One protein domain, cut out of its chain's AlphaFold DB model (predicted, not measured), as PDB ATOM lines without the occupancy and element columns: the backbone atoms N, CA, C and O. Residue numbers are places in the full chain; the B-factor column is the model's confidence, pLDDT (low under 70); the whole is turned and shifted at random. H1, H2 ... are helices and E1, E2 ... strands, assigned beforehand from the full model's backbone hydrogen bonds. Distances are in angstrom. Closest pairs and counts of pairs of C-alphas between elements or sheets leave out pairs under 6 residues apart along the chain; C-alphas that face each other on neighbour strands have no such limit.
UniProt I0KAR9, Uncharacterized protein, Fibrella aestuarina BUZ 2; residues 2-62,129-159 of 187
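Overview. This is residues 2 to 62 and 129 to 159 of the 187 residues of an uncharacterized protein of Fibrella aestuarina BUZ 2 (UniProt I0KAR9). A twisted sheet, with the long strands E3, E1 and E2 side by side and short E4 at one edge, has H1 packed on one face and H2 beside E4. The long hairpin E1 and E2 runs along the longest axis. The printed part has 92 residues, in the order E1, E2, H1, E3, E4, H2; the class is mixed, helices and strands. The sheet, order E3, E1, E2, E4, is mixed; the whole is compact, with a radius of gyration of the C-alphas of 13.4 A, and elongated, spanning 41 by 24 by 24 A.

Along the chain. E1, residues 2 to 13, begins at C-alpha 2 (-27.768, 13.415, -13.794) and is 34.5 A long. E2 is residues 19 to 30, 32.4 A, and bends by 50 degrees at residue 27. E3 is residues 52 to 62, 29.8 A; E4 is residues 129 to 132, 10.3 A. H1 is residues 33 to 47, 21.4 A; H2, residues 137 to 152, 22.1 A, ends at C-alpha 152 (-17.876, -3.201, -37.234).

Arrangement. E1 and E2 are antiparallel, with N 8 and O 24 at 2.8 A. E3 and E1 are antiparallel, with N 7 and O 57 at 2.8 A. E2 and E4 are parallel, with N 129 and O 25 at 2.8 A. E2, H1 and E3 form a split strand-helix-strand unit, two strands running the same way with E1 between them, its crossover right-handed. H1 is on one face of the sheet, giving two layers, helix and sheet; the closest C-alphas of H1 and E3 are Leu 33 and Val 58, 6.2 A. H2 is on the sheet, only just at the sheet's level, at a height of 3.9 A; its closest C-alphas with E4 are Phe 143 and Thr 130, 5.6 A. H1, with residue 47 alone, and H2, with residues 147 to 151 alone, only just touch, with 3 pairs of C-alphas within 8 A, the closest Arg 47 and Ala 151, 6.5 A. In H1 and H2 every O i to N i+4 pair is within hydrogen-bond range.

Size, cuts and confidence. The C-alphas farthest apart, Asn 2 and Lys 16, are 41.2 A apart. Residues 63 to 128 are not printed; C-alphas 62 and 129 are 15.2 A apart across the cut. The links printed whole are tight. Mean pLDDT of the printed part is 73.6; residues 43 to 53, 61 and 151 to 159 are under 70.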
ATOM      1  N   ASN A   2     -28.232  12.282 -13.002       77.31
ATOM      2  CA  ASN A   2     -27.768  13.415 -13.794       77.31
ATOM      3  C   ASN A   2     -27.320  12.904 -15.163       77.31
ATOM      4  O   ASN A   2     -26.415  12.075 -15.261       77.31
ATOM      5  N   TRP A   3     -27.953  13.415 -16.218       85.06
ATOM      6  CA  TRP A   3     -27.690  12.997 -17.590       85.06
ATOM      7  C   TRP A   3     -26.677  13.910 -18.265       85.06
ATOM      8  O   TRP A   3     -26.917  15.105 -18.468       85.06
ATOM      9  N   TYR A   4     -25.564  13.321 -18.690       85.50
ATOM     10  CA  TYR A   4     -24.483  14.026 -19.359       85.50
ATOM     11  C   TYR A   4     -24.354  13.577 -20.805       85.50
ATOM     12  O   TYR A   4     -24.317  12.391 -21.114       85.50
ATOM     13  N   THR A   5     -24.239  14.543 -21.705       86.75
ATOM     14  CA  THR A   5     -23.814  14.306 -23.082       86.75
ATOM     15  C   THR A   5     -22.306  14.422 -23.177       86.75
ATOM     16  O   THR A   5     -21.751  15.444 -22.778       86.75
ATOM     17  N   SER A   6     -21.649  13.411 -23.737       84.81
ATOM     18  CA  SER A   6     -20.248  13.482 -24.135       84.81
ATOM     19  C   SER A   6     -20.174  13.615 -25.657       84.81
ATOM     20  O   SER A   6     -20.851  12.907 -26.404       84.81
ATOM     21  N   LYS A   7     -19.393  14.581 -26.135       85.50
ATOM     22  CA  LYS A   7     -19.069  14.777 -27.546       85.50
ATOM     23  C   LYS A   7     -17.610  14.440 -27.743       85.50
ATOM     24  O   LYS A   7     -16.745  15.066 -27.132       85.50
ATOM     25  N   ILE A   8     -17.346  13.478 -28.609       82.75
ATOM     26  CA  ILE A   8     -16.004  12.972 -28.853       82.75
ATOM     27  C   ILE A   8     -15.636  13.322 -30.273       82.75
ATOM     28  O   ILE A   8     -16.352  12.977 -31.214       82.75
ATOM     29  N   ARG A   9     -14.508  14.004 -30.419       82.62
ATOM     30  CA  ARG A   9     -13.927  14.328 -31.712       82.62
ATOM     31  C   ARG A   9     -12.622  13.576 -31.868       82.62
ATOM     32  O   ARG A   9     -11.750  13.696 -31.015       82.62
ATOM     33  N   PHE A  10     -12.478  12.843 -32.962       79.81
ATOM     34  CA  PHE A  10     -11.251  12.113 -33.269       79.81
ATOM     35  C   PHE A  10     -10.941  12.156 -34.762       79.81
ATOM     36  O   PHE A  10     -11.829  12.358 -35.599       79.81
ATOM     37  N   ARG A  11      -9.659  11.993 -35.101       79.44
ATOM     38  CA  ARG A  11      -9.230  11.735 -36.476       79.44
ATOM     39  C   ARG A  11      -9.246  10.234 -36.719       79.44
ATOM     40  O   ARG A  11      -8.715   9.466 -35.920       79.44
ATOM     41  N   TRP A  12      -9.832   9.840 -37.840       74.25
ATOM     42  CA  TRP A  12      -9.864   8.463 -38.301       74.25
ATOM     43  C   TRP A  12      -9.299   8.378 -39.712       74.25
ATOM     44  O   TRP A  12      -9.692   9.151 -40.589       74.25
ATOM     45  N   GLN A  13      -8.385   7.434 -39.909       71.69
ATOM     46  CA  GLN A  13      -7.839   7.116 -41.216       71.69
ATOM     47  C   GLN A  13      -8.633   5.963 -41.830       71.69
ATOM     48  O   GLN A  13      -8.775   4.905 -41.212       71.69
ATOM     49  N   ASN A  14      -9.160   6.170 -43.036       70.62
ATOM     50  CA  ASN A  14      -9.856   5.118 -43.764       70.62
ATOM     51  C   ASN A  14      -8.868   4.085 -44.341       70.62
ATOM     52  O   ASN A  14      -7.654   4.275 -44.333       70.62
ATOM     53  N   ALA A  15      -9.392   2.987 -44.894       70.06
ATOM     54  CA  ALA A  15      -8.569   1.938 -45.505       70.06
ATOM     55  C   ALA A  15      -7.744   2.410 -46.724       70.06
ATOM     56  O   ALA A  15      -6.817   1.716 -47.130       70.06
ATOM     57  N   LYS A  16      -8.077   3.568 -47.311       76.50
ATOM     58  CA  LYS A  16      -7.362   4.193 -48.435       76.50
ATOM     59  C   LYS A  16      -6.288   5.189 -47.975       76.50
ATOM     60  O   LYS A  16      -5.562   5.714 -48.808       76.50
ATOM     61  N   GLY A  17      -6.171   5.434 -46.670       73.00
ATOM     62  CA  GLY A  17      -5.218   6.376 -46.092       73.00
ATOM     63  C   GLY A  17      -5.758   7.795 -45.874       73.00
ATOM     64  O   GLY A  17      -5.043   8.609 -45.287       73.00
ATOM     65  N   ASP A  18      -7.001   8.095 -46.264       77.50
ATOM     66  CA  ASP A  18      -7.589   9.427 -46.086       77.50
ATOM     67  C   ASP A  18      -7.949   9.677 -44.624       77.50
ATOM     68  O   ASP A  18      -8.584   8.848 -43.964       77.50
ATOM     69  N   ILE A  19      -7.596  10.862 -44.128       77.19
ATOM     70  CA  ILE A  19      -7.895  11.284 -42.762       77.19
ATOM     71  C   ILE A  19      -9.197  12.078 -42.753       77.19
ATOM     72  O   ILE A  19      -9.308  13.133 -43.377       77.19
ATOM     73  N   THR A  20     -10.165  11.611 -41.972       77.69
ATOM     74  CA  THR A  20     -11.430  12.311 -41.735       77.69
ATOM     75  C   THR A  20     -11.604  12.614 -40.255       77.69
ATOM     76  O   THR A  20     -11.131  11.876 -39.388       77.69
ATOM     77  N   TYR A  21     -12.285  13.716 -39.947       80.31
ATOM     78  CA  TYR A  21     -12.721  13.993 -38.583       80.31
ATOM     79  C   TYR A  21     -14.082  13.369 -38.347       80.31
ATOM     80  O   TYR A  21     -14.993  13.510 -39.164       80.31
ATOM     81  N   ARG A  22     -14.234  12.732 -37.192       78.31
ATOM     82  CA  ARG A  22     -15.509  12.203 -36.728       78.31
ATOM     83  C   ARG A  22     -15.898  12.886 -35.435       78.31
ATOM     84  O   ARG A  22     -15.041  13.212 -34.615       78.31
ATOM     85  N   ASN A  23     -17.197  13.130 -35.313       83.06
ATOM     86  CA  ASN A  23     -17.822  13.604 -34.094       83.06
ATOM     87  C   ASN A  23     -18.873  12.573 -33.710       83.06
ATOM     88  O   ASN A  23     -19.770  12.284 -34.502       83.06
ATOM     89  N   GLU A  24     -18.756  12.035 -32.511       84.62
ATOM     90  CA  GLU A  24     -19.748  11.146 -31.935       84.62
ATOM     91  C   GLU A  24     -20.332  11.785 -30.682       84.62
ATOM     92  O   GLU A  24     -19.658  12.556 -29.992       84.62
ATOM     93  N   VAL A  25     -21.606  11.502 -30.417       87.00
ATOM     94  CA  VAL A  25     -22.300  11.994 -29.229       87.00
ATOM     95  C   VAL A  25     -22.870  10.804 -28.477       87.00
ATOM     96  O   VAL A  25     -23.556   9.968 -29.066       87.00
ATOM     97  N   HIS A  26     -22.611  10.749 -27.178       86.69
ATOM     98  CA  HIS A  26     -23.092   9.698 -26.289       86.69
ATOM     99  C   HIS A  26     -23.772  10.323 -25.082       86.69
ATOM    100  O   HIS A  26     -23.524  11.482 -24.740       86.69
ATOM    101  N   LEU A  27     -24.657   9.559 -24.456       87.38
ATOM    102  CA  LEU A  27     -25.297   9.936 -23.207       87.38
ATOM    103  C   LEU A  27     -24.788   9.040 -22.084       87.38
ATOM    104  O   LEU A  27     -24.643   7.840 -22.284       87.38
ATOM    105  N   HIS A  28     -24.561   9.611 -20.911       86.00
ATOM    106  CA  HIS A  28     -24.097   8.898 -19.732       86.00
ATOM    107  C   HIS A  28     -24.960   9.279 -18.534       86.00
ATOM    108  O   HIS A  28     -25.203  10.468 -18.302       86.00
ATOM    109  N   ASP A  29     -25.377   8.277 -17.767       84.25
ATOM    110  CA  ASP A  29     -25.734   8.478 -16.365       84.25
ATOM    111  C   ASP A  29     -24.440   8.537 -15.555       84.25
ATOM    112  O   ASP A  29     -23.620   7.613 -15.606       84.25
ATOM    113  N   GLY A  30     -24.221   9.646 -14.858       78.81
ATOM    114  CA  GLY A  30     -22.964   9.895 -14.168       78.81
ATOM    115  C   GLY A  30     -23.124  10.721 -12.902       78.81
ATOM    116  O   GLY A  30     -24.130  11.391 -12.672       78.81
ATOM    117  N   THR A  31     -22.086  10.682 -12.077       79.44
ATOM    118  CA  THR A  31     -21.981  11.436 -10.821       79.44
ATOM    119  C   THR A  31     -21.290  12.783 -11.005       79.44
ATOM    120  O   THR A  31     -21.601  13.734 -10.289       79.44
ATOM    121  N   SER A  32     -20.381  12.896 -11.979       80.38
ATOM    122  CA  SER A  32     -19.666  14.132 -12.292       80.38
ATOM    123  C   SER A  32     -19.237  14.202 -13.764       80.38
ATOM    124  O   SER A  32     -19.156  13.189 -14.460       80.38
ATOM    125  N   LEU A  33     -18.910  15.412 -14.237       79.94
ATOM    126  CA  LEU A  33     -18.368  15.630 -15.587       79.94
ATOM    127  C   LEU A  33     -17.040  14.888 -15.808       79.94
ATOM    128  O   LEU A  33     -16.787  14.401 -16.909       79.94
ATOM    129  N   VAL A  34     -16.205  14.808 -14.766       78.62
ATOM    130  CA  VAL A  34     -14.880  14.172 -14.819       78.62
ATOM    131  C   VAL A  34     -15.021  12.656 -14.951       78.62
ATOM    132  O   VAL A  34     -14.369  12.057 -15.805       78.62
ATOM    133  N   ASP A  35     -15.926  12.045 -14.183       79.12
ATOM    134  CA  ASP A  35     -16.176  10.600 -14.248       79.12
ATOM    135  C   ASP A  35     -16.671  10.186 -15.635       79.12
ATOM    136  O   ASP A  35     -16.166   9.233 -16.231       79.12
ATOM    137  N   VAL A  36     -17.615  10.954 -16.188       79.00
ATOM    138  CA  VAL A  36     -18.158  10.714 -17.528       79.00
ATOM    139  C   VAL A  36     -17.074  10.854 -18.594       79.00
ATOM    140  O   VAL A  36     -16.996  10.010 -19.488       79.00
ATOM    141  N   ALA A  37     -16.210  11.870 -18.507       76.69
ATOM    142  CA  ALA A  37     -15.112  12.050 -19.456       76.69
ATOM    143  C   ALA A  37     -14.138  10.858 -19.442       76.69
ATOM    144  O   ALA A  37     -13.769  10.360 -20.509       76.69
ATOM    145  N   ASN A  38     -13.786  10.357 -18.254       75.81
ATOM    146  CA  ASN A  38     -12.894   9.206 -18.097       75.81
ATOM    147  C   ASN A  38     -13.515   7.916 -18.651       75.81
ATOM    148  O   ASN A  38     -12.873   7.215 -19.432       75.81
ATOM    149  N   GLN A  39     -14.777   7.626 -18.316       72.06
ATOM    150  CA  GLN A  39     -15.499   6.460 -18.844       72.06
ATOM    151  C   GLN A  39     -15.593   6.498 -20.370       72.06
ATOM    152  O   GLN A  39     -15.337   5.504 -21.046       72.06
ATOM    153  N   THR A  40     -15.926   7.676 -20.901       73.75
ATOM    154  CA  THR A  40     -16.028   7.915 -22.338       73.75
ATOM    155  C   THR A  40     -14.710   7.601 -23.033       73.75
ATOM    156  O   THR A  40     -14.695   6.875 -24.020       73.75
ATOM    157  N   LEU A  41     -13.595   8.114 -22.508       71.19
ATOM    158  CA  LEU A  41     -12.282   7.906 -23.103       71.19
ATOM    159  C   LEU A  41     -11.878   6.426 -23.085       71.19
ATOM    160  O   LEU A  41     -11.416   5.925 -24.104       71.19
ATOM    161  N   VAL A  42     -12.083   5.721 -21.968       70.25
ATOM    162  CA  VAL A  42     -11.716   4.300 -21.833       70.25
ATOM    163  C   VAL A  42     -12.469   3.431 -22.839       70.25
ATOM    164  O   VAL A  42     -11.837   2.686 -23.584       70.25
ATOM    165  N   VAL A  43     -13.798   3.568 -22.921       67.50
ATOM    166  CA  VAL A  43     -14.607   2.797 -23.882       67.50
ATOM    167  C   VAL A  43     -14.184   3.102 -25.317       67.50
ATOM    168  O   VAL A  43     -14.075   2.211 -26.162       67.50
ATOM    169  N   HIS A  44     -13.968   4.380 -25.619       69.06
ATOM    170  CA  HIS A  44     -13.711   4.800 -26.987       69.06
ATOM    171  C   HIS A  44     -12.315   4.440 -27.466       69.06
ATOM    172  O   HIS A  44     -12.173   4.063 -28.629       69.06
ATOM    173  N   LEU A  45     -11.304   4.529 -26.602       66.69
ATOM    174  CA  LEU A  45      -9.945   4.104 -26.927       66.69
ATOM    175  C   LEU A  45      -9.862   2.591 -27.145       66.69
ATOM    176  O   LEU A  45      -9.216   2.183 -28.101       66.69
ATOM    177  N   ASP A  46     -10.556   1.783 -26.341       65.69
ATOM    178  CA  ASP A  46     -10.582   0.321 -26.508       65.69
ATOM    179  C   ASP A  46     -11.165  -0.094 -27.874       65.69
ATOM    180  O   ASP A  46     -10.653  -0.971 -28.570       65.69
ATOM    181  N   ARG A  47     -12.191   0.632 -28.333       68.06
ATOM    182  CA  ARG A  47     -12.811   0.423 -29.650       68.06
ATOM    183  C   ARG A  47     -11.940   0.909 -30.817       68.06
ATOM    184  O   ARG A  47     -12.009   0.370 -31.925       68.06
ATOM    185  N   MET A  48     -11.181   1.986 -30.628       67.31
ATOM    186  CA  MET A  48     -10.427   2.619 -31.706       67.31
ATOM    187  C   MET A  48      -9.053   1.968 -31.847       67.31
ATOM    188  O   MET A  48      -8.180   2.146 -31.013       67.31
ATOM    189  N   LYS A  49      -8.818   1.268 -32.963       58.94
ATOM    190  CA  LYS A  49      -7.521   0.615 -33.212       58.94
ATOM    191  C   LYS A  49      -6.350   1.588 -33.425       58.94
ATOM    192  O   LYS A  49      -5.223   1.190 -33.193       58.94
ATOM    193  N   ASN A  50      -6.607   2.822 -33.879       59.16
ATOM    194  CA  ASN A  50      -5.593   3.868 -34.125       59.16
ATOM    195  C   ASN A  50      -6.181   5.286 -33.937       59.16
ATOM    196  O   ASN A  50      -6.342   6.028 -34.913       59.16
ATOM    197  N   PRO A  51      -6.582   5.683 -32.720       60.25
ATOM    198  CA  PRO A  51      -7.136   7.006 -32.494       60.25
ATOM    199  C   PRO A  51      -6.014   8.044 -32.529       60.25
ATOM    200  O   PRO A  51      -5.077   7.995 -31.737       60.25
ATOM    201  N   MET A  52      -6.126   9.021 -33.427       59.12
ATOM    202  CA  MET A  52      -5.277  10.209 -33.406       59.12
ATOM    203  C   MET A  52      -6.091  11.415 -32.940       59.12
ATOM    204  O   MET A  52      -7.163  11.689 -33.482       59.12
ATOM    205  N   ASN A  53      -5.550  12.168 -31.979       66.06
ATOM    206  CA  ASN A  53      -6.121  13.414 -31.454       66.06
ATOM    207  C   ASN A  53      -7.585  13.272 -31.007       66.06
ATOM    208  O   ASN A  53      -8.501  13.721 -31.700       66.06
ATOM    209  N   VAL A  54      -7.787  12.658 -29.840       71.19
ATOM    210  CA  VAL A  54      -9.105  12.527 -29.209       71.19
ATOM    211  C   VAL A  54      -9.366  13.738 -28.316       71.19
ATOM    212  O   VAL A  54      -8.599  14.015 -27.398       71.19
ATOM    213  N   GLY A  55     -10.456  14.452 -28.578       75.12
ATOM    214  CA  GLY A  55     -10.992  15.484 -27.693       75.12
ATOM    215  C   GLY A  55     -12.359  15.069 -27.164       75.12
ATOM    216  O   GLY A  55     -13.197  14.611 -27.939       75.12
ATOM    217  N   VAL A  56     -12.590  15.255 -25.864       77.31
ATOM    218  CA  VAL A  56     -13.873  14.971 -25.206       77.31
ATOM    219  C   VAL A  56     -14.420  16.265 -24.611       77.31
ATOM    220  O   VAL A  56     -13.722  16.968 -23.885       77.31
ATOM    221  N   ASN A  57     -15.672  16.590 -24.922       81.94
ATOM    222  CA  ASN A  57     -16.416  17.690 -24.310       81.94
ATOM    223  C   ASN A  57     -17.673  17.124 -23.646       81.94
ATOM    224  O   ASN A  57     -18.420  16.395 -24.296       81.94
ATOM    225  N   VAL A  58     -17.906  17.445 -22.372       78.06
ATOM    226  CA  VAL A  58     -19.051  16.933 -21.607       78.06
ATOM    227  C   VAL A  58     -19.957  18.088 -21.188       78.06
ATOM    228  O   VAL A  58     -19.479  19.106 -20.692       78.06
ATOM    229  N   ALA A  59     -21.267  17.922 -21.363       78.44
ATOM    230  CA  ALA A  59     -22.280  18.894 -20.961       78.44
ATOM    231  C   ALA A  59     -23.525  18.200 -20.396       78.44
ATOM    232  O   ALA A  59     -23.950  17.172 -20.924       78.44
ATOM    233  N   SER A  60     -24.149  18.782 -19.369       72.69
ATOM    234  CA  SER A  60     -25.489  18.375 -18.924       72.69
ATOM    235  C   SER A  60     -26.537  18.991 -19.853       72.69
ATOM    236  O   SER A  60     -26.475  20.189 -20.135       72.69
ATOM    237  N   LYS A  61     -27.458  18.179 -20.384       69.19
ATOM    238  CA  LYS A  61     -28.433  18.636 -21.396       69.19
ATOM    239  C   LYS A  61     -29.867  18.171 -21.141       69.19
ATOM    240  O   LYS A  61     -30.792  18.878 -21.529       69.19
ATOM    241  N   TYR A  62     -30.068  17.009 -20.523       75.38
ATOM    242  CA  TYR A  62     -31.398  16.407 -20.408       75.38
ATOM    243  C   TYR A  62     -31.892  16.442 -18.969       75.38
ATOM    244  O   TYR A  62     -31.176  16.035 -18.056       75.38
ATOM    245  N   LEU A 129     -25.660   8.449 -30.220       86.06
ATOM    246  CA  LEU A 129     -25.425   7.135 -30.806       86.06
ATOM    247  C   LEU A 129     -25.639   6.009 -29.796       86.06
ATOM    248  O   LEU A 129     -26.202   4.972 -30.153       86.06
ATOM    249  N   THR A 130     -25.209   6.216 -28.551       84.12
ATOM    250  CA  THR A 130     -25.316   5.233 -27.468       84.12
ATOM    251  C   THR A 130     -25.635   5.910 -26.139       84.12
ATOM    252  O   THR A 130     -25.357   7.098 -25.950       84.12
ATOM    253  N   VAL A 131     -26.224   5.140 -25.224       83.88
ATOM    254  CA  VAL A 131     -26.522   5.553 -23.850       83.88
ATOM    255  C   VAL A 131     -25.823   4.591 -22.903       83.88
ATOM    256  O   VAL A 131     -26.005   3.385 -23.024       83.88
ATOM    257  N   TYR A 132     -25.036   5.115 -21.973       81.06
ATOM    258  CA  TYR A 132     -24.375   4.355 -20.926       81.06
ATOM    259  C   TYR A 132     -25.086   4.567 -19.589       81.06
ATOM    260  O   TYR A 132     -25.249   5.703 -19.142       81.06
ATOM    261  N   HIS A 133     -25.475   3.469 -18.944       80.31
ATOM    262  CA  HIS A 133     -26.074   3.470 -17.613       80.31
ATOM    263  C   HIS A 133     -25.320   2.453 -16.740       80.31
ATOM    264  O   HIS A 133     -25.382   1.260 -17.033       80.31
ATOM    265  N   PRO A 134     -24.619   2.871 -15.671       73.06
ATOM    266  CA  PRO A 134     -23.645   2.021 -14.976       73.06
ATOM    267  C   PRO A 134     -24.265   0.884 -14.152       73.06
ATOM    268  O   PRO A 134     -23.571  -0.062 -13.804       73.06
ATOM    269  N   THR A 135     -25.553   0.974 -13.822       78.81
ATOM    270  CA  THR A 135     -26.271   0.002 -12.980       78.81
ATOM    271  C   THR A 135     -27.344  -0.798 -13.719       78.81
ATOM    272  O   THR A 135     -28.007  -1.628 -13.104       78.81
ATOM    273  N   SER A 136     -27.555  -0.559 -15.017       79.44
ATOM    274  CA  SER A 136     -28.574  -1.271 -15.793       79.44
ATOM    275  C   SER A 136     -27.919  -2.227 -16.782       79.44
ATOM    276  O   SER A 136     -27.434  -1.799 -17.828       79.44
ATOM    277  N   ASP A 137     -27.955  -3.527 -16.483       78.31
ATOM    278  CA  ASP A 137     -27.350  -4.583 -17.314       78.31
ATOM    279  C   ASP A 137     -27.816  -4.537 -18.771       78.31
ATOM    280  O   ASP A 137     -27.042  -4.757 -19.709       78.31
ATOM    281  N   GLN A 138     -29.084  -4.193 -18.972       77.25
ATOM    282  CA  GLN A 138     -29.666  -4.024 -20.292       77.25
ATOM    283  C   GLN A 138     -29.002  -2.895 -21.083       77.25
ATOM    284  O   GLN A 138     -28.686  -3.078 -22.257       77.25
ATOM    285  N   TRP A 139     -28.773  -1.744 -20.455       74.50
ATOM    286  CA  TRP A 139     -28.142  -0.596 -21.104       74.50
ATOM    287  C   TRP A 139     -26.639  -0.758 -21.233       74.50
ATOM    288  O   TRP A 139     -26.082  -0.334 -22.236       74.50
ATOM    289  N   ILE A 140     -25.983  -1.429 -20.286       76.69
ATOM    290  CA  ILE A 140     -24.586  -1.841 -20.447       76.69
ATOM    291  C   ILE A 140     -24.458  -2.724 -21.695       76.69
ATOM    292  O   ILE A 140     -23.552  -2.523 -22.503       76.69
ATOM    293  N   SER A 141     -25.391  -3.658 -21.890       75.38
ATOM    294  CA  SER A 141     -25.409  -4.540 -23.060       75.38
ATOM    295  C   SER A 141     -25.749  -3.794 -24.357       75.38
ATOM    296  O   SER A 141     -25.038  -3.951 -25.344       75.38
ATOM    297  N   ASP A 142     -26.781  -2.942 -24.375       77.38
ATOM    298  CA  ASP A 142     -27.127  -2.110 -25.544       77.38
ATOM    299  C   ASP A 142     -25.976  -1.170 -25.922       77.38
ATOM    300  O   ASP A 142     -25.614  -1.069 -27.094       77.38
ATOM    301  N   PHE A 143     -25.339  -0.547 -24.930       79.12
ATOM    302  CA  PHE A 143     -24.174   0.303 -25.121       79.12
ATOM    303  C   PHE A 143     -23.018  -0.454 -25.769       79.12
ATOM    304  O   PHE A 143     -22.466   0.037 -26.755       79.12
ATOM    305  N   LYS A 144     -22.670  -1.642 -25.256       76.12
ATOM    306  CA  LYS A 144     -21.637  -2.507 -25.847       76.12
ATOM    307  C   LYS A 144     -21.999  -2.883 -27.281       76.12
ATOM    308  O   LYS A 144     -21.253  -2.540 -28.191       76.12
ATOM    309  N   ASN A 145     -23.193  -3.435 -27.502       78.00
ATOM    310  CA  ASN A 145     -23.662  -3.869 -28.822       78.00
ATOM    311  C   ASN A 145     -23.667  -2.729 -29.850       78.00
ATOM    312  O   ASN A 145     -23.244  -2.900 -30.992       78.00
ATOM    313  N   ARG A 146     -24.142  -1.535 -29.471       78.69
ATOM    314  CA  ARG A 146     -24.134  -0.369 -30.365       78.69
ATOM    315  C   ARG A 146     -22.723   0.159 -30.594       78.69
ATOM    316  O   ARG A 146     -22.432   0.595 -31.704       78.69
ATOM    317  N   SER A 147     -21.854   0.115 -29.586       75.50
ATOM    318  CA  SER A 147     -20.451   0.527 -29.714       75.50
ATOM    319  C   SER A 147     -19.676  -0.413 -30.637       75.50
ATOM    320  O   SER A 147     -18.969   0.060 -31.526       75.50
ATOM    321  N   GLU A 148     -19.877  -1.723 -30.507       74.19
ATOM    322  CA  GLU A 148     -19.340  -2.748 -31.409       74.19
ATOM    323  C   GLU A 148     -19.895  -2.582 -32.825       74.19
ATOM    324  O   GLU A 148     -19.128  -2.507 -33.777       74.19
ATOM    325  N   ALA A 149     -21.206  -2.373 -32.987       74.81
ATOM    326  CA  ALA A 149     -21.800  -2.118 -34.302       74.81
ATOM    327  C   ALA A 149     -21.260  -0.840 -34.973       74.81
ATOM    328  O   ALA A 149     -21.232  -0.750 -36.202       74.81
ATOM    329  N   LEU A 150     -20.843   0.163 -34.196       73.75
ATOM    330  CA  LEU A 150     -20.146   1.342 -34.716       73.75
ATOM    331  C   LEU A 150     -18.694   1.030 -35.116       73.75
ATOM    332  O   LEU A 150     -18.186   1.670 -36.030       73.75
ATOM    333  N   ALA A 151     -18.044   0.061 -34.465       65.56
ATOM    334  CA  ALA A 151     -16.708  -0.415 -34.822       65.56
ATOM    335  C   ALA A 151     -16.723  -1.304 -36.083       65.56
ATOM    336  O   ALA A 151     -15.887  -1.139 -36.974       65.56
ATOM    337  N   ASP A 152     -17.704  -2.207 -36.167       57.25
ATOM    338  CA  ASP A 152     -17.876  -3.201 -37.234       57.25
ATOM    339  C   ASP A 152     -18.451  -2.615 -38.516       57.25
ATOM    340  O   ASP A 152     -18.126  -3.071 -39.619       57.25
ATOM    341  N   LYS A 153     -19.232  -1.534 -38.407       57.50
ATOM    342  CA  LYS A 153     -19.365  -0.582 -39.507       57.50
ATOM    343  C   LYS A 153     -17.999   0.066 -39.714       57.50
ATOM    344  O   LYS A 153     -17.817   1.214 -39.332       57.50
ATOM    345  N   ARG A 154     -17.049  -0.659 -40.325       50.28
ATOM    346  CA  ARG A 154     -15.777  -0.151 -40.861       50.28
ATOM    347  C   ARG A 154     -16.079   1.162 -41.570       50.28
ATOM    348  O   ARG A 154     -16.520   1.066 -42.703       50.28
ATOM    349  N   TYR A 155     -15.958   2.317 -40.907       45.91
ATOM    350  CA  TYR A 155     -16.713   3.539 -41.228       45.91
ATOM    351  C   TYR A 155     -16.992   3.691 -42.732       45.91
ATOM    352  O   TYR A 155     -16.171   4.227 -43.476       45.91
ATOM    353  N   VAL A 156     -18.123   3.141 -43.187       37.00
ATOM    354  CA  VAL A 156     -18.476   3.135 -44.607       37.00
ATOM    355  C   VAL A 156     -19.046   4.518 -44.875       37.00
ATOM    356  O   VAL A 156     -19.882   4.994 -44.104       37.00
ATOM    357  N   GLU A 157     -18.503   5.184 -45.891       35.38
ATOM    358  CA  GLU A 157     -18.781   6.571 -46.272       35.38
ATOM    359  C   GLU A 157     -20.262   6.952 -46.112       35.38
ATOM    360  O   GLU A 157     -21.158   6.322 -46.671       35.38
ATOM    361  N   TYR A 158     -20.515   8.021 -45.354       33.81
ATOM    362  CA  TYR A 158     -21.773   8.752 -45.427       33.81
ATOM    363  C   TYR A 158     -21.648   9.724 -46.602       33.81
ATOM    364  O   TYR A 158     -20.955  10.733 -46.484       33.81
ATOM    365  N   ASP A 159     -22.255   9.386 -47.741       31.30
ATOM    366  CA  ASP A 159     -22.356  10.278 -48.897       31.30
ATOM    367  C   ASP A 159     -23.634  11.124 -48.787       31.30
ATOM    368  O   ASP A 159     -24.750  10.642 -49.017       31.30
TER     369      ASP A 159